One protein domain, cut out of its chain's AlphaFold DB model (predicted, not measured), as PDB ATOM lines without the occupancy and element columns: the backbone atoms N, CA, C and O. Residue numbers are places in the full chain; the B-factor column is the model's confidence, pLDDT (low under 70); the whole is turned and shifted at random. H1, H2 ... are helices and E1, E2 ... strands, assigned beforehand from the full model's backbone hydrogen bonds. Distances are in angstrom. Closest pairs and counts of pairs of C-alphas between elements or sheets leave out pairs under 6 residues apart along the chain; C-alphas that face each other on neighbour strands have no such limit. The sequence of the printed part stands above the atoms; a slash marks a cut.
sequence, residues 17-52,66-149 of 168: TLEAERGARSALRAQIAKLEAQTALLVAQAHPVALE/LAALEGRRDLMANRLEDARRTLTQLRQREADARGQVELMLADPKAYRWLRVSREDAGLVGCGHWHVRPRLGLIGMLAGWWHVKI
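Overview. This is residues 17 to 52 and 66 to 149 of the 168 residues of the protein "Unannotated protein" of freshwater metagenome (UniProt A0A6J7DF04). What would one see first? Two long helices, H1 and H2, lie side by side as a rod, running the same way, and H2 reaches beyond H1 to a small head, the three-stranded sheet of E1, E2 and E3, which packs on H2's residues 97 to 106. The short helix H3 is at the far tip of that head. What is it made of? The printed part has 120 residues with three named helices and three named strands, in the order H1, H2, E1, E2, H3, E3; the sheet's order is E1, E2, E3, antiparallel, and the class is mostly helix. How drawn out is it? It is extended, with a radius of gyration of the C-alphas of 24.2 A and spans of 86 by 21 by 18 A.

Along the chain. Where are the long helices? H1 is residues 17 to 46, 44.0 A long, and its C-alpha 17 is at (-60.444, 503.693, -34.532). H2 is residues 66 to 106, 60.2 A long, ending with C-alpha 106 at (-59.924, 436.339, -55.423). What follows? E1 is residues 115 to 117, E2 residues 128 to 133, 16.0 A long, and H3 residues 137 to 142. E3 is residues 145 to 149, 13.2 A long, with C-alpha 149 at (-73.305, 437.848, -50.999).

Arrangement. How do H1 and H2 meet? They touch at a shallow tilt of 15 degrees, the same way; their closest C-alphas, of Thr 39 and Leu 80, are 5.2 A apart. In H1, H2 and H3 every O i to N i+4 pair is within hydrogen-bond range. Where is the sheet? H2 is on one face of it, making two layers, helix and sheet, at a height over the sheet of 12.2 A; the closest C-alphas of H2 and E3, of Leu 105 and Val 147, are 6.3 A apart. H2 lies over E1 and E2, only just slantwise to the strands, at 31 degrees to E2 on the local plane. How are the strands joined? E1 and E2 are a hairpin, with N 129 and O 116 at 2.9 A. E2 and E3 are antiparallel, with N 148 and O 130 at 2.8 A. And H3? It only grazes the sheet, with residues 139 to 142, and is apart from H1 and H2.

Size, cuts and confidence. How large is it? The two C-alphas farthest apart, of Thr 17 and Ile 138, are 86.0 A apart. Where is the cut? Residues 53 to 65, in the link from H1 to H2, are not printed, and C-alphas 52 and 66 are 29.3 A apart. Are any links long, or any residues uncertain? Of the links that are printed whole, none is long; mean pLDDT of the printed part is 93.9, and no printed residue is under 70.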
ATOM      1  N   THR A  17     -60.512 504.939 -35.311       84.81
ATOM      2  CA  THR A  17     -60.444 503.693 -34.532       84.81
ATOM      3  C   THR A  17     -61.753 502.905 -34.571       84.81
ATOM      4  O   THR A  17     -61.728 501.684 -34.697       84.81
ATOM      5  N   LEU A  18     -62.903 503.589 -34.534       85.94
ATOM      6  CA  LEU A  18     -64.212 502.937 -34.603       85.94
ATOM      7  C   LEU A  18     -64.495 502.361 -35.997       85.94
ATOM      8  O   LEU A  18     -65.073 501.280 -36.114       85.94
ATOM      9  N   GLU A  19     -64.090 503.056 -37.058       88.88
ATOM     10  CA  GLU A  19     -64.193 502.554 -38.432       88.88
ATOM     11  C   GLU A  19     -63.292 501.338 -38.659       88.88
ATOM     12  O   GLU A  19     -63.754 500.328 -39.200       88.88
ATOM     13  N   ALA A  20     -62.052 501.385 -38.163       89.94
ATOM     14  CA  ALA A  20     -61.138 500.249 -38.190       89.94
ATOM     15  C   ALA A  20     -61.714 499.034 -37.439       89.94
ATOM     16  O   ALA A  20     -61.691 497.920 -37.964       89.94
ATOM     17  N   GLU A  21     -62.309 499.232 -36.257       91.62
ATOM     18  CA  GLU A  21     -62.945 498.148 -35.499       91.62
ATOM     19  C   GLU A  21     -64.152 497.549 -36.243       91.62
ATOM     20  O   GLU A  21     -64.301 496.323 -36.314       91.62
ATOM     21  N   ARG A  22     -65.013 498.384 -36.845       90.94
ATOM     22  CA  ARG A  22     -66.134 497.902 -37.676       90.94
ATOM     23  C   ARG A  22     -65.631 497.087 -38.867       90.94
ATOM     24  O   ARG A  22     -66.199 496.029 -39.150       90.94
ATOM     25  N   GLY A  23     -64.568 497.550 -39.526       94.38
ATOM     26  CA  GLY A  23     -63.904 496.837 -40.616       94.38
ATOM     27  C   GLY A  23     -63.372 495.475 -40.172       94.38
ATOM     28  O   GLY A  23     -63.705 494.459 -40.783       94.38
ATOM     29  N   ALA A  24     -62.645 495.427 -39.052       94.12
ATOM     30  CA  ALA A  24     -62.125 494.190 -38.470       94.12
ATOM     31  C   ALA A  24     -63.249 493.201 -38.114       94.12
ATOM     32  O   ALA A  24     -63.183 492.017 -38.451       94.12
ATOM     33  N   ARG A  25     -64.337 493.691 -37.507       95.12
ATOM     34  CA  ARG A  25     -65.520 492.884 -37.182       95.12
ATOM     35  C   ARG A  25     -66.186 492.313 -38.436       95.12
ATOM     36  O   ARG A  25     -66.578 491.145 -38.435       95.12
ATOM     37  N   SER A  26     -66.331 493.117 -39.489       94.88
ATOM     38  CA  SER A  26     -66.885 492.672 -40.774       94.88
ATOM     39  C   SER A  26     -66.011 491.586 -41.411       94.88
ATOM     40  O   SER A  26     -66.511 490.521 -41.779       94.88
ATOM     41  N   ALA A  27     -64.692 491.800 -41.435       97.06
ATOM     42  CA  ALA A  27     -63.729 490.848 -41.977       97.06
ATOM     43  C   ALA A  27     -63.752 489.503 -41.229       97.06
ATOM     44  O   ALA A  27     -63.823 488.453 -41.867       97.06
ATOM     45  N   LEU A  28     -63.761 489.507 -39.890       96.31
ATOM     46  CA  LEU A  28     -63.841 488.274 -39.097       96.31
ATOM     47  C   LEU A  28     -65.144 487.508 -39.344       96.31
ATOM     48  O   LEU A  28     -65.121 486.287 -39.485       96.31
ATOM     49  N   ARG A  29     -66.283 488.201 -39.450       94.94
ATOM     50  CA  ARG A  29     -67.568 487.556 -39.772       94.94
ATOM     51  C   ARG A  29     -67.550 486.903 -41.150       94.94
ATOM     52  O   ARG A  29     -68.038 485.785 -41.285       94.94
ATOM     53  N   ALA A  30     -66.953 487.559 -42.144       97.50
ATOM     54  CA  ALA A  30     -66.787 486.982 -43.474       97.50
ATOM     55  C   ALA A  30     -65.886 485.733 -43.452       97.50
ATOM     56  O   ALA A  30     -66.200 484.733 -44.097       97.50
ATOM     57  N   GLN A  31     -64.801 485.754 -42.667       98.12
ATOM     58  CA  GLN A  31     -63.941 484.581 -42.472       98.12
ATOM     59  C   GLN A  31     -64.699 483.418 -41.819       98.12
ATOM     60  O   GLN A  31     -64.635 482.299 -42.322       98.12
ATOM     61  N   ILE A  32     -65.449 483.679 -40.743       96.38
ATOM     62  CA  ILE A  32     -66.265 482.664 -40.060       96.38
ATOM     63  C   ILE A  32     -67.287 482.059 -41.028       96.38
ATOM     64  O   ILE A  32     -67.340 480.840 -41.156       96.38
ATOM     65  N   ALA A  33     -68.029 482.889 -41.766       96.50
ATOM     66  CA  ALA A  33     -69.024 482.419 -42.730       96.50
ATOM     67  C   ALA A  33     -68.402 481.524 -43.816       96.50
ATOM     68  O   ALA A  33     -68.969 480.499 -44.191       96.50
ATOM     69  N   LYS A  34     -67.197 481.868 -44.294       98.44
ATOM     70  CA  LYS A  34     -66.453 481.039 -45.249       98.44
ATOM     71  C   LYS A  34     -66.079 479.678 -44.654       98.44
ATOM     72  O   LYS A  34     -66.252 478.664 -45.328       98.44
ATOM     73  N   LEU A  35     -65.579 479.640 -43.418       98.12
ATOM     74  CA  LEU A  35     -65.221 478.392 -42.731       98.12
ATOM     75  C   LEU A  35     -66.451 477.512 -42.463       98.12
ATOM     76  O   LEU A  35     -66.398 476.297 -42.668       98.12
ATOM     77  N   GLU A  36     -67.571 478.115 -42.063       96.75
ATOM     78  CA  GLU A  36     -68.847 477.419 -41.862       96.75
ATOM     79  C   GLU A  36     -69.349 476.798 -43.174       96.75
ATOM     80  O   GLU A  36     -69.674 475.610 -43.201       96.75
ATOM     81  N   ALA A  37     -69.315 477.545 -44.284       98.06
ATOM     82  CA  ALA A  37     -69.700 477.038 -45.602       98.06
ATOM     83  C   ALA A  37     -68.800 475.882 -46.077       98.06
ATOM     84  O   ALA A  37     -69.289 474.872 -46.585       98.06
ATOM     85  N   GLN A  38     -67.482 475.995 -45.879       98.44
ATOM     86  CA  GLN A  38     -66.535 474.925 -46.211       98.44
ATOM     87  C   GLN A  38     -66.779 473.665 -45.376       98.44
ATOM     88  O   GLN A  38     -66.751 472.558 -45.909       98.44
ATOM     89  N   THR A  39     -67.062 473.825 -44.083       97.19
ATOM     90  CA  THR A  39     -67.377 472.700 -43.195       97.19
ATOM     91  C   THR A  39     -68.684 472.026 -43.616       97.19
ATOM     92  O   THR A  39     -68.731 470.802 -43.721       97.19
ATOM     93  N   ALA A  40     -69.724 472.807 -43.922       95.94
ATOM     94  CA  ALA A  40     -71.005 472.289 -44.399       95.94
ATOM     95  C   ALA A  40     -70.852 471.473 -45.693       95.94
ATOM     96  O   ALA A  40     -71.464 470.415 -45.826       95.94
ATOM     97  N   LEU A  41     -69.983 471.909 -46.613       98.06
ATOM     98  CA  LEU A  41     -69.684 471.162 -47.833       98.06
ATOM     99  C   LEU A  41     -69.062 469.788 -47.532       98.06
ATOM    100  O   LEU A  41     -69.456 468.801 -48.146       98.06
ATOM    101  N   LEU A  42     -68.117 469.700 -46.591       97.75
ATOM    102  CA  LEU A  42     -67.508 468.415 -46.218       97.75
ATOM    103  C   LEU A  42     -68.508 467.477 -45.540       97.75
ATOM    104  O   LEU A  42     -68.507 466.281 -45.820       97.75
ATOM    105  N   VAL A  43     -69.389 468.019 -44.697       95.81
ATOM    106  CA  VAL A  43     -70.484 467.248 -44.092       95.81
ATOM    107  C   VAL A  43     -71.429 466.717 -45.171       95.81
ATOM    108  O   VAL A  43     -71.773 465.540 -45.152       95.81
ATOM    109  N   ALA A  44     -71.791 467.539 -46.159       95.94
ATOM    110  CA  ALA A  44     -72.623 467.103 -47.278       95.94
ATOM    111  C   ALA A  44     -71.943 466.012 -48.128       95.94
ATOM    112  O   ALA A  44     -72.609 465.079 -48.566       95.94
ATOM    113  N   GLN A  45     -70.622 466.083 -48.322       95.56
ATOM    114  CA  GLN A  45     -69.859 465.054 -49.041       95.56
ATOM    115  C   GLN A  45     -69.809 463.698 -48.328       95.56
ATOM    116  O   GLN A  45     -69.530 462.696 -48.983       95.56
ATOM    117  N   ALA A  46     -70.012 463.661 -47.010       94.12
ATOM    118  CA  ALA A  46     -70.041 462.421 -46.240       94.12
ATOM    119  C   ALA A  46     -71.408 461.724 -46.277       94.12
ATOM    120  O   ALA A  46     -71.510 460.555 -45.908       94.12
ATOM    121  N   HIS A  47     -72.459 462.426 -46.712       88.12
ATOM    122  CA  HIS A  47     -73.811 461.883 -46.757       88.12
ATOM    123  C   HIS A  47     -73.852 460.567 -47.562       88.12
ATOM    124  O   HIS A  47     -73.311 460.516 -48.670       88.12
ATOM    125  N   PRO A  48     -74.525 459.511 -47.061       88.50
ATOM    126  CA  PRO A  48     -75.485 459.506 -45.947       88.50
ATOM    127  C   PRO A  48     -74.885 459.329 -44.546       88.50
ATOM    128  O   PRO A  48     -75.632 459.307 -43.570       88.50
ATOM    129  N   VAL A  49     -73.567 459.202 -44.419       88.50
ATOM    130  CA  VAL A  49     -72.910 459.030 -43.121       88.50
ATOM    131  C   VAL A  49     -72.764 460.386 -42.433       88.50
ATOM    132  O   VAL A  49     -72.256 461.350 -43.007       88.50
ATOM    133  N   ALA A  50     -73.198 460.466 -41.176       89.94
ATOM    134  CA  ALA A  50     -72.959 461.640 -40.350       89.94
ATOM    135  C   ALA A  50     -71.480 461.690 -39.936       89.94
ATOM    136  O   ALA A  50     -70.947 460.725 -39.387       89.94
ATOM    137  N   LEU A  51     -70.809 462.819 -40.184       92.12
ATOM    138  CA  LEU A  51     -69.482 463.050 -39.617       92.12
ATOM    139  C   LEU A  51     -69.618 463.386 -38.133       92.12
ATOM    140  O   LEU A  51     -70.226 464.394 -37.769       92.12
ATOM    141  N   GLU A  52     -68.981 462.580 -37.293       90.94
ATOM    142  CA  GLU A  52     -68.829 462.866 -35.870       90.94
ATOM    143  C   GLU A  52     -67.804 463.994 -35.690       90.94
ATOM    144  O   GLU A  52     -66.601 463.801 -35.881       90.94
ATOM    145  N   LEU A  66     -64.580 491.756 -30.183       93.31
ATOM    146  CA  LEU A  66     -63.660 491.321 -31.242       93.31
ATOM    147  C   LEU A  66     -62.947 490.005 -30.885       93.31
ATOM    148  O   LEU A  66     -62.983 489.066 -31.674       93.31
ATOM    149  N   ALA A  67     -62.442 489.891 -29.654       93.06
ATOM    150  CA  ALA A  67     -61.794 488.677 -29.153       93.06
ATOM    151  C   ALA A  67     -62.705 487.432 -29.199       93.06
ATOM    152  O   ALA A  67     -62.245 486.325 -29.467       93.06
ATOM    153  N   ALA A  68     -64.019 487.593 -28.990       93.12
ATOM    154  CA  ALA A  68     -64.956 486.474 -29.112       93.12
ATOM    155  C   ALA A  68     -65.128 486.025 -30.573       93.12
ATOM    156  O   ALA A  68     -65.279 484.834 -30.835       93.12
ATOM    157  N   LEU A  69     -65.069 486.957 -31.532       94.31
ATOM    158  CA  LEU A  69     -65.094 486.622 -32.958       94.31
ATOM    159  C   LEU A  69     -63.802 485.930 -33.402       94.31
ATOM    160  O   LEU A  69     -63.865 484.998 -34.198       94.31
ATOM    161  N   GLU A  70     -62.652 486.332 -32.872       96.31
ATOM    162  CA  GLU A  70     -61.376 485.650 -33.124       96.31
ATOM    163  C   GLU A  70     -61.396 484.223 -32.574       96.31
ATOM    164  O   GLU A  70     -61.172 483.276 -33.326       96.31
ATOM    165  N   GLY A  71     -61.807 484.043 -31.314       95.06
ATOM    166  CA  GLY A  71     -61.971 482.708 -30.735       95.06
ATOM    167  C   GLY A  71     -62.975 481.848 -31.511       95.06
ATOM    168  O   GLY A  71     -62.771 480.648 -31.697       95.06
ATOM    169  N   ARG A  72     -64.043 482.458 -32.043       94.50
ATOM    170  CA  ARG A  72     -65.005 481.772 -32.917       94.50
ATOM    171  C   ARG A  72     -64.388 481.351 -34.249       94.50
ATOM    172  O   ARG A  72     -64.663 480.241 -34.702       94.50
ATOM    173  N   ARG A  73     -63.587 482.214 -34.880       95.81
ATOM    174  CA  ARG A  73     -62.850 481.890 -36.112       95.81
ATOM    175  C   ARG A  73     -61.937 480.693 -35.873       95.81
ATOM    176  O   ARG A  73     -61.982 479.754 -36.658       95.81
ATOM    177  N   ASP A  74     -61.170 480.701 -34.789       97.31
ATOM    178  CA  ASP A  74     -60.200 479.643 -34.490       97.31
ATOM    179  C   ASP A  74     -60.898 478.310 -34.199       97.31
ATOM    180  O   ASP A  74     -60.503 477.263 -34.712       97.31
ATOM    181  N   LEU A  75     -62.019 478.352 -33.475       96.25
ATOM    182  CA  LEU A  75     -62.867 477.182 -33.271       96.25
ATOM    183  C   LEU A  75     -63.409 476.615 -34.593       96.25
ATOM    184  O   LEU A  75     -63.429 475.399 -34.776       96.25
ATOM    185  N   MET A  76     -63.836 477.475 -35.523       96.19
ATOM    186  CA  MET A  76     -64.308 477.034 -36.840       96.19
ATOM    187  C   MET A  76     -63.185 476.518 -37.735       96.19
ATOM    188  O   MET A  76     -63.406 475.571 -38.487       96.19
ATOM    189  N   ALA A  77     -61.985 477.087 -37.634       97.56
ATOM    190  CA  ALA A  77     -60.812 476.575 -38.328       97.56
ATOM    191  C   ALA A  77     -60.474 475.157 -37.844       97.56
ATOM    192  O   ALA A  77     -60.323 474.253 -38.664       97.56
ATOM    193  N   ASN A  78     -60.478 474.930 -36.527       97.50
ATOM    194  CA  ASN A  78     -60.282 473.599 -35.950       97.50
ATOM    195  C   ASN A  78     -61.383 472.620 -36.380       97.50
ATOM    196  O   ASN A  78     -61.084 471.511 -36.814       97.50
ATOM    197  N   ARG A  79     -62.655 473.048 -36.351       97.06
ATOM    198  CA  ARG A  79     -63.782 472.217 -36.801       97.06
ATOM    199  C   ARG A  79     -63.645 471.804 -38.271       97.06
ATOM    200  O   ARG A  79     -63.996 470.677 -38.616       97.06
ATOM    201  N   LEU A  80     -63.152 472.692 -39.134       97.69
ATOM    202  CA  LEU A  80     -62.911 472.382 -40.542       97.69
ATOM    203  C   LEU A  80     -61.802 471.334 -40.707       97.69
ATOM    204  O   LEU A  80     -61.961 470.400 -41.493       97.69
ATOM    205  N   GLU A  81     -60.703 471.459 -39.962       98.12
ATOM    206  CA  GLU A  81     -59.619 470.468 -39.968       98.12
ATOM    207  C   GLU A  81     -60.079 469.106 -39.444       98.12
ATOM    208  O   GLU A  81     -59.784 468.074 -40.052       98.12
ATOM    209  N   ASP A  82     -60.871 469.088 -38.374       97.69
ATOM    210  CA  ASP A  82     -61.474 467.856 -37.869       97.69
ATOM    211  C   ASP A  82     -62.412 467.233 -38.911       97.69
ATOM    212  O   ASP A  82     -62.325 466.035 -39.167       97.69
ATOM    213  N   ALA A  83     -63.233 468.033 -39.602       97.69
ATOM    214  CA  ALA A  83     -64.093 467.540 -40.677       97.69
ATOM    215  C   ALA A  83     -63.302 466.922 -41.835       97.69
ATOM    216  O   ALA A  83     -63.666 465.849 -42.322       97.69
ATOM    217  N   ARG A  84     -62.196 467.551 -42.248       98.19
ATOM    218  CA  ARG A  84     -61.288 466.995 -43.264       98.19
ATOM    219  C   ARG A  84     -60.701 465.668 -42.805       98.19
ATOM    220  O   ARG A  84     -60.745 464.694 -43.553       98.19
ATOM    221  N   ARG A  85     -60.182 465.617 -41.576       98.00
ATOM    222  CA  ARG A  85     -59.568 464.413 -41.009       98.00
ATOM    223  C   ARG A  85     -60.572 463.265 -40.929       98.00
ATOM    224  O   ARG A  85     -60.271 462.177 -41.417       98.00
ATOM    225  N   THR A  86     -61.758 463.510 -40.376       97.19
ATOM    226  CA  THR A  86     -62.809 462.493 -40.236       97.19
ATOM    227  C   THR A  86     -63.276 461.988 -41.601       97.19
ATOM    228  O   THR A  86     -63.402 460.780 -41.786       97.19
ATOM    229  N   LEU A  87     -63.457 462.874 -42.587       97.25
ATOM    230  CA  LEU A  87     -63.849 462.474 -43.941       97.25
ATOM    231  C   LEU A  87     -62.771 461.629 -44.636       97.25
ATOM    232  O   LEU A  87     -63.091 460.621 -45.263       97.25
ATOM    233  N   THR A  88     -61.495 462.001 -44.511       97.62
ATOM    234  CA  THR A  88     -60.388 461.200 -45.056       97.62
ATOM    235  C   THR A  88     -60.319 459.828 -44.388       97.62
ATOM    236  O   THR A  88     -60.185 458.823 -45.081       97.62
ATOM    237  N   GLN A  89     -60.466 459.757 -43.062       96.81
ATOM    238  CA  GLN A  89     -60.487 458.483 -42.338       96.81
ATOM    239  C   GLN A  89     -61.668 457.601 -42.748       96.81
ATOM    240  O   GLN A  89     -61.491 456.397 -42.914       96.81
ATOM    241  N   LEU A  90     -62.855 458.186 -42.932       96.06
ATOM    242  CA  LEU A  90     -64.028 457.477 -43.439       96.06
ATOM    243  C   LEU A  90     -63.735 456.869 -44.816       96.06
ATOM    244  O   LEU A  90     -63.849 455.660 -44.985       96.06
ATOM    245  N   ARG A  91     -63.264 457.684 -45.767       96.19
ATOM    246  CA  ARG A  91     -62.949 457.226 -47.129       96.19
ATOM    247  C   ARG A  91     -61.867 456.153 -47.158       96.19
ATOM    248  O   ARG A  91     -61.959 455.234 -47.966       96.19
ATOM    249  N   GLN A  92     -60.867 456.253 -46.282       97.56
ATOM    250  CA  GLN A  92     -59.832 455.230 -46.175       97.56
ATOM    251  C   GLN A  92     -60.418 453.901 -45.697       97.56
ATOM    252  O   GLN A  92     -60.193 452.882 -46.337       97.56
ATOM    253  N   ARG A  93     -61.235 453.913 -44.634       96.44
ATOM    254  CA  ARG A  93     -61.902 452.699 -44.134       96.44
ATOM    255  C   ARG A  93     -62.776 452.048 -45.204       96.44
ATOM    256  O   ARG A  93     -62.740 450.833 -45.355       96.44
ATOM    257  N   GLU A  94     -63.509 452.853 -45.971       96.56
ATOM    258  CA  GLU A  94     -64.311 452.351 -47.088       96.56
ATOM    259  C   GLU A  94     -63.456 451.727 -48.194       96.56
ATOM    260  O   GLU A  94     -63.811 450.680 -48.733       96.56
ATOM    261  N   ALA A  95     -62.334 452.360 -48.547       97.56
ATOM    262  CA  ALA A  95     -61.404 451.837 -49.541       97.56
ATOM    263  C   ALA A  95     -60.769 450.518 -49.075       97.56
ATOM    264  O   ALA A  95     -60.734 449.556 -49.842       97.56
ATOM    265  N   ASP A  96     -60.351 450.445 -47.811       97.94
ATOM    266  CA  ASP A  96     -59.787 449.239 -47.209       97.94
ATOM    267  C   ASP A  96     -60.813 448.095 -47.207       97.94
ATOM    268  O   ASP A  96     -60.494 446.972 -47.596       97.94
ATOM    269  N   ALA A  97     -62.068 448.378 -46.844       96.81
ATOM    270  CA  ALA A  97     -63.152 447.397 -46.868       96.81
ATOM    271  C   ALA A  97     -63.454 446.896 -48.292       96.81
ATOM    272  O   ALA A  97     -63.658 445.698 -48.496       96.81
ATOM    273  N   ARG A  98     -63.441 447.780 -49.301       96.94
ATOM    274  CA  ARG A  98     -63.572 447.381 -50.717       96.94
ATOM    275  C   ARG A  98     -62.410 446.486 -51.150       96.94
ATOM    276  O   ARG A  98     -62.655 445.430 -51.729       96.94
ATOM    277  N   GLY A  99     -61.178 446.841 -50.783       97.75
ATOM    278  CA  GLY A  99     -59.998 446.012 -51.033       97.75
ATOM    279  C   GLY A  99     -60.097 444.634 -50.372       97.75
ATOM    280  O   GLY A  99     -59.794 443.622 -50.998       97.75
ATOM    281  N   GLN A 100     -60.608 444.554 -49.140       97.25
ATOM    282  CA  GLN A 100     -60.870 443.271 -48.477       97.25
ATOM    283  C   GLN A 100     -61.880 442.416 -49.247       97.25
ATOM    284  O   GLN A 100     -61.661 441.217 -49.400       97.25
ATOM    285  N   VAL A 101     -62.959 443.010 -49.764       96.56
ATOM    286  CA  VAL A 101     -63.943 442.285 -50.586       96.56
ATOM    287  C   VAL A 101     -63.298 441.727 -51.855       96.56
ATOM    288  O   VAL A 101     -63.531 440.566 -52.189       96.56
ATOM    289  N   GLU A 102     -62.469 442.511 -52.542       97.38
ATOM    290  CA  GLU A 102     -61.746 442.059 -53.738       97.38
ATOM    291  C   GLU A 102     -60.819 440.877 -53.423       97.38
ATOM    292  O   GLU A 102     -60.851 439.857 -54.114       97.38
ATOM    293  N   LEU A 103     -60.065 440.963 -52.326       97.25
ATOM    294  CA  LEU A 103     -59.188 439.889 -51.859       97.25
ATOM    295  C   LEU A 103     -59.971 438.622 -51.470       97.25
ATOM    296  O   LEU A 103     -59.576 437.517 -51.843       97.25
ATOM    297  N   MET A 104     -61.108 438.770 -50.779       95.69
ATOM    298  CA  MET A 104     -62.007 437.660 -50.435       95.69
ATOM    299  C   MET A 104     -62.567 436.963 -51.677       95.69
ATOM    300  O   MET A 104     -62.755 435.750 -51.656       95.69
ATOM    301  N   LEU A 105     -62.885 437.718 -52.733       94.94
ATOM    302  CA  LEU A 105     -63.398 437.169 -53.989       94.94
ATOM    303  C   LEU A 105     -62.305 436.439 -54.778       94.94
ATOM    304  O   LEU A 105     -62.602 435.412 -55.389       94.94
ATOM    305  N   ALA A 106     -61.068 436.940 -54.743       96.81
ATOM    306  CA  ALA A 106     -59.924 436.339 -55.423       96.81
ATOM    307  C   ALA A 106     -59.444 435.043 -54.747       96.81
ATOM    308  O   ALA A 106     -59.222 434.043 -55.429       96.81
ATOM    309  N   ASP A 107     -59.323 435.036 -53.415       95.50
ATOM    310  CA  ASP A 107     -58.959 433.844 -52.642       95.50
ATOM    311  C   ASP A 107     -59.824 433.690 -51.379       95.50
ATOM    312  O   ASP A 107     -59.404 434.012 -50.264       95.50
ATOM    313  N   PRO A 108     -61.032 433.115 -51.503       94.00
ATOM    314  CA  PRO A 108     -61.901 432.892 -50.354       94.00
ATOM    315  C   PRO A 108     -61.265 431.999 -49.276       94.00
ATOM    316  O   PRO A 108     -61.659 432.060 -48.115       94.00
ATOM    317  N   LYS A 109     -60.298 431.138 -49.619       93.25
ATOM    318  CA  LYS A 109     -59.684 430.213 -48.659       93.25
ATOM    319  C   LYS A 109     -58.683 430.920 -47.743       93.25
ATOM    320  O   LYS A 109     -58.512 430.468 -46.612       93.25
ATOM    321  N   ALA A 110     -58.053 432.008 -48.180       94.69
ATOM    322  CA  ALA A 110     -57.191 432.823 -47.322       94.69
ATOM    323  C   ALA A 110     -57.991 433.630 -46.283       94.69
ATOM    324  O   ALA A 110     -57.539 433.797 -45.152       94.69
ATOM    325  N   TYR A 111     -59.216 434.047 -46.619       94.44
ATOM    326  CA  TYR A 111     -60.048 434.939 -45.796       94.44
ATOM    327  C   TYR A 111     -61.226 434.216 -45.119       94.44
ATOM    328  O   TYR A 111     -62.359 434.698 -45.108       94.44
ATOM    329  N   ARG A 112     -60.976 433.022 -44.566       92.50
ATOM    330  CA  ARG A 112     -62.001 432.155 -43.947       92.50
ATOM    331  C   ARG A 112     -62.827 432.909 -42.909       92.50
ATOM    332  O   ARG A 112     -62.262 433.546 -42.029       92.50
ATOM    333  N   TRP A 113     -64.152 432.775 -42.992       92.81
ATOM    334  CA  TRP A 113     -65.127 433.392 -42.077       92.81
ATOM    335  C   TRP A 113     -65.167 434.919 -42.078       92.81
ATOM    336  O   TRP A 113     -66.000 435.493 -41.375       92.81
ATOM    337  N   LEU A 114     -64.332 435.580 -42.883       94.88
ATOM    338  CA  LEU A 114     -64.334 437.029 -42.955       94.88
ATOM    339  C   LEU A 114     -65.693 437.521 -43.450       94.88
ATOM    340  O   LEU A 114     -66.319 436.940 -44.352       94.88
ATOM    341  N   ARG A 115     -66.140 438.610 -42.829       94.88
ATOM    342  CA  ARG A 115     -67.390 439.283 -43.134       94.88
ATOM    343  C   ARG A 115     -67.131 440.771 -43.307       94.88
ATOM    344  O   ARG A 115     -66.605 441.402 -42.401       94.88
ATOM    345  N   VAL A 116     -67.582 441.317 -44.429       95.50
ATOM    346  CA  VAL A 116     -67.538 442.757 -44.712       95.50
ATOM    347  C   VAL A 116     -68.956 443.219 -45.003       95.50
ATOM    348  O   VAL A 116     -69.648 442.591 -45.810       95.50
ATOM    349  N   SER A 117     -69.438 444.256 -44.317       93.56
ATOM    350  CA  SER A 117     -70.761 444.818 -44.597       93.56
ATOM    351  C   SER A 117     -70.711 445.780 -45.785       93.56
ATOM    352  O   SER A 117     -69.659 446.296 -46.161       93.56
ATOM    353  N   ARG A 118     -71.868 446.028 -46.401       92.56
ATOM    354  CA  ARG A 118     -71.989 447.055 -47.445       92.56
ATOM    355  C   ARG A 118     -71.736 448.456 -46.897       92.56
ATOM    356  O   ARG A 118     -71.097 449.248 -47.583       92.56
ATOM    357  N   GLU A 119     -72.185 448.713 -45.671       91.06
ATOM    358  CA  GLU A 119     -71.968 449.979 -44.971       91.06
ATOM    359  C   GLU A 119     -70.472 450.250 -44.772       91.06
ATOM    360  O   GLU A 119     -70.008 451.342 -45.088       91.06
ATOM    361  N   ASP A 120     -69.700 449.240 -44.350       92.62
ATOM    362  CA  ASP A 120     -68.243 449.365 -44.189       92.62
ATOM    363  C   ASP A 120     -67.549 449.689 -45.518       92.62
ATOM    364  O   ASP A 120     -66.571 450.426 -45.536       92.62
ATOM    365  N   ALA A 121     -68.070 449.183 -46.641       93.12
ATOM    366  CA  ALA A 121     -67.578 449.476 -47.989       93.12
ATOM    367  C   ALA A 121     -68.120 450.799 -48.575       93.12
ATOM    368  O   ALA A 121     -67.941 451.065 -49.770       93.12
ATOM    369  N   GLY A 122     -68.815 451.623 -47.784       91.69
ATOM    370  CA  GLY A 122     -69.402 452.892 -48.227       91.69
ATOM    371  C   GLY A 122     -70.528 452.729 -49.250       91.69
ATOM    372  O   GLY A 122     -70.783 453.630 -50.047       91.69
ATOM    373  N   LEU A 123     -71.168 451.558 -49.298       90.50
ATOM    374  CA  LEU A 123     -72.303 451.297 -50.176       90.50
ATOM    375  C   LEU A 123     -73.613 451.458 -49.415       90.50
ATOM    376  O   LEU A 123     -73.759 451.020 -48.276       90.50
ATOM    377  N   VAL A 124     -74.610 452.012 -50.099       85.56
ATOM    378  CA  VAL A 124     -75.971 452.087 -49.568       85.56
ATOM    379  C   VAL A 124     -76.655 450.716 -49.576       85.56
ATOM    380  O   VAL A 124     -76.394 449.851 -50.429       85.56
ATOM    381  N   GLY A 125     -77.585 450.561 -48.637       82.19
ATOM    382  CA  GLY A 125     -78.431 449.385 -48.497       82.19
ATOM    383  C   GLY A 125     -77.823 448.281 -47.637       82.19
ATOM    384  O   GLY A 125     -76.624 448.206 -47.396       82.19
ATOM    385  N   CYS A 126     -78.702 447.389 -47.213       85.19
ATOM    386  CA  CYS A 126     -78.405 446.217 -46.407       85.19
ATOM    387  C   CYS A 126     -77.615 445.147 -47.173       85.19
ATOM    388  O   CYS A 126     -77.840 444.884 -48.358       85.19
ATOM    389  N   GLY A 127     -76.718 444.465 -46.468       90.12
ATOM    390  CA  GLY A 127     -76.044 443.289 -46.998       90.12
ATOM    391  C   GLY A 127     -74.614 443.140 -46.516       90.12
ATOM    392  O   GLY A 127     -74.052 444.020 -45.869       90.12
ATOM    393  N   HIS A 128     -74.023 441.994 -46.826       94.44
ATOM    394  CA  HIS A 128     -72.635 441.705 -46.499       94.44
ATOM    395  C   HIS A 128     -72.074 440.622 -47.420       94.44
ATOM    396  O   HIS A 128     -72.813 439.788 -47.957       94.44
ATOM    397  N   TRP A 129     -70.755 440.630 -47.558       95.25
ATOM    398  CA  TRP A 129     -69.970 439.522 -48.080       95.25
ATOM    399  C   TRP A 129     -69.553 438.642 -46.912       95.25
ATOM    400  O   TRP A 129     -69.138 439.150 -45.872       95.25
ATOM    401  N   HIS A 130     -69.686 437.328 -47.062       95.94
ATOM    402  CA  HIS A 130     -69.279 436.358 -46.050       95.94
ATOM    403  C   HIS A 130     -68.575 435.184 -46.708       95.94
ATOM    404  O   HIS A 130     -69.171 434.478 -47.522       95.94
ATOM    405  N   VAL A 131     -67.342 434.915 -46.312       95.31
ATOM    406  CA  VAL A 131     -66.644 433.695 -46.710       95.31
ATOM    407  C   VAL A 131     -67.156 432.499 -45.901       95.31
ATOM    408  O   VAL A 131     -67.075 432.478 -44.673       95.31
ATOM    409  N   ARG A 132     -67.674 431.472 -46.581       93.12
ATOM    410  CA  ARG A 132     -68.222 430.257 -45.958       93.12
ATOM    411  C   ARG A 132     -67.695 428.985 -46.624       93.12
ATOM    412  O   ARG A 132     -67.459 428.978 -47.836       93.12
ATOM    413  N   PRO A 133     -67.565 427.880 -45.868       93.62
ATOM    414  CA  PRO A 133     -67.250 426.593 -46.464       93.62
ATOM    415  C   PRO A 133     -68.437 426.094 -47.300       93.62
ATOM    416  O   PRO A 133     -69.606 426.248 -46.926       93.62
ATOM    417  N   ARG A 134     -68.149 425.495 -48.456       88.06
ATOM    418  CA  ARG A 134     -69.142 424.787 -49.276       88.06
ATOM    419  C   ARG A 134     -69.539 423.499 -48.550       88.06
ATOM    420  O   ARG A 134     -68.692 422.850 -47.962       88.06
ATOM    421  N   LEU A 135     -70.810 423.098 -48.588       86.88
ATOM    422  CA  LEU A 135     -71.261 421.822 -47.995       86.88
ATOM    423  C   LEU A 135     -70.922 421.648 -46.489       86.88
ATOM    424  O   LEU A 135     -70.735 420.531 -46.011       86.88
ATOM    425  N   GLY A 136     -70.830 422.743 -45.724       86.62
ATOM    426  CA  GLY A 136     -70.612 422.692 -44.273       86.62
ATOM    427  C   GLY A 136     -69.231 422.156 -43.870       86.62
ATOM    428  O   GLY A 136     -68.211 422.596 -44.399       86.62
ATOM    429  N   LEU A 137     -69.189 421.222 -42.910       85.94
ATOM    430  CA  LEU A 137     -67.939 420.677 -42.351       85.94
ATOM    431  C   LEU A 137     -67.064 419.982 -43.405       85.94
ATOM    432  O   LEU A 137     -65.841 420.067 -43.330       85.94
ATOM    433  N   ILE A 138     -67.670 419.352 -44.416       87.88
ATOM    434  CA  ILE A 138     -66.929 418.655 -45.475       87.88
ATOM    435  C   ILE A 138     -66.093 419.644 -46.286       87.88
ATOM    436  O   ILE A 138     -64.895 419.434 -46.456       87.88
ATOM    437  N   GLY A 139     -66.674 420.756 -46.747       85.25
ATOM    438  CA  GLY A 139     -65.887 421.747 -47.483       85.25
ATOM    439  C   GLY A 139     -64.904 422.502 -46.604       85.25
ATOM    440  O   GLY A 139     -63.895 422.969 -47.120       85.25
ATOM    441  N   MET A 140     -65.119 422.575 -45.288       88.50
ATOM    442  CA  MET A 140     -64.093 423.092 -44.381       88.50
ATOM    443  C   MET A 140     -62.836 422.210 -44.417       88.50
ATOM    444  O   MET A 140     -61.734 422.736 -44.567       88.50
ATOM    445  N   LEU A 141     -63.005 420.886 -44.341       87.00
ATOM    446  CA  LEU A 141     -61.903 419.917 -44.390       87.00
ATOM    447  C   LEU A 141     -61.272 419.816 -45.785       87.00
ATOM    448  O   LEU A 141     -60.053 419.751 -45.905       87.00
ATOM    449  N   ALA A 142     -62.083 419.870 -46.843       86.81
ATOM    450  CA  ALA A 142     -61.614 419.831 -48.228       86.81
ATOM    451  C   ALA A 142     -61.058 421.180 -48.732       86.81
ATOM    452  O   ALA A 142     -60.567 421.277 -49.856       86.81
ATOM    453  N   GLY A 143     -61.133 422.243 -47.922       87.69
ATOM    454  CA  GLY A 143     -60.680 423.581 -48.303       87.69
ATOM    455  C   GLY A 143     -61.535 424.245 -49.389       87.69
ATOM    456  O   GLY A 143     -61.039 425.109 -50.107       87.69
ATOM    457  N   TRP A 144     -62.800 423.856 -49.521       92.62
ATOM    458  CA  TRP A 144     -63.749 424.420 -50.476       92.62
ATOM    459  C   TRP A 144     -64.470 425.619 -49.864       92.62
ATOM    460  O   TRP A 144     -65.450 425.463 -49.136       92.62
ATOM    461  N   TRP A 145     -64.009 426.824 -50.189       94.31
ATOM    462  CA  TRP A 145     -64.557 428.086 -49.684       94.31
ATOM    463  C   TRP A 145     -65.233 428.879 -50.802       94.31
ATOM    464  O   TRP A 145     -64.870 428.761 -51.969       94.31
ATOM    465  N   HIS A 146     -66.249 429.664 -50.455       93.69
ATOM    466  CA  HIS A 146     -66.893 430.599 -51.374       93.69
ATOM    467  C   HIS A 146     -67.317 431.867 -50.637       93.69
ATOM    468  O   HIS A 146     -67.582 431.834 -49.434       93.69
ATOM    469  N   VAL A 147     -67.429 432.973 -51.370       95.31
ATOM    470  CA  VAL A 147     -68.038 434.202 -50.859       95.31
ATOM    471  C   VAL A 147     -69.537 434.145 -51.114       95.31
ATOM    472  O   VAL A 147     -69.989 434.007 -52.249       95.31
ATOM    473  N   LYS A 148     -70.321 434.261 -50.047       92.38
ATOM    474  CA  LYS A 148     -71.764 434.465 -50.110       92.38
ATOM    475  C   LYS A 148     -72.054 435.959 -50.020       92.38
ATOM    476  O   LYS A 148     -71.619 436.615 -49.078       92.38
ATOM    477  N   ILE A 149     -72.822 436.467 -50.978       91.44
ATOM    478  CA  ILE A 149     -73.305 437.848 -50.999       91.44
ATOM    479  C   ILE A 149     -74.757 437.823 -50.537       91.44
ATOM    480  O   ILE A 149     -75.596 437.170 -51.156       91.44
TER     481      ILE A 149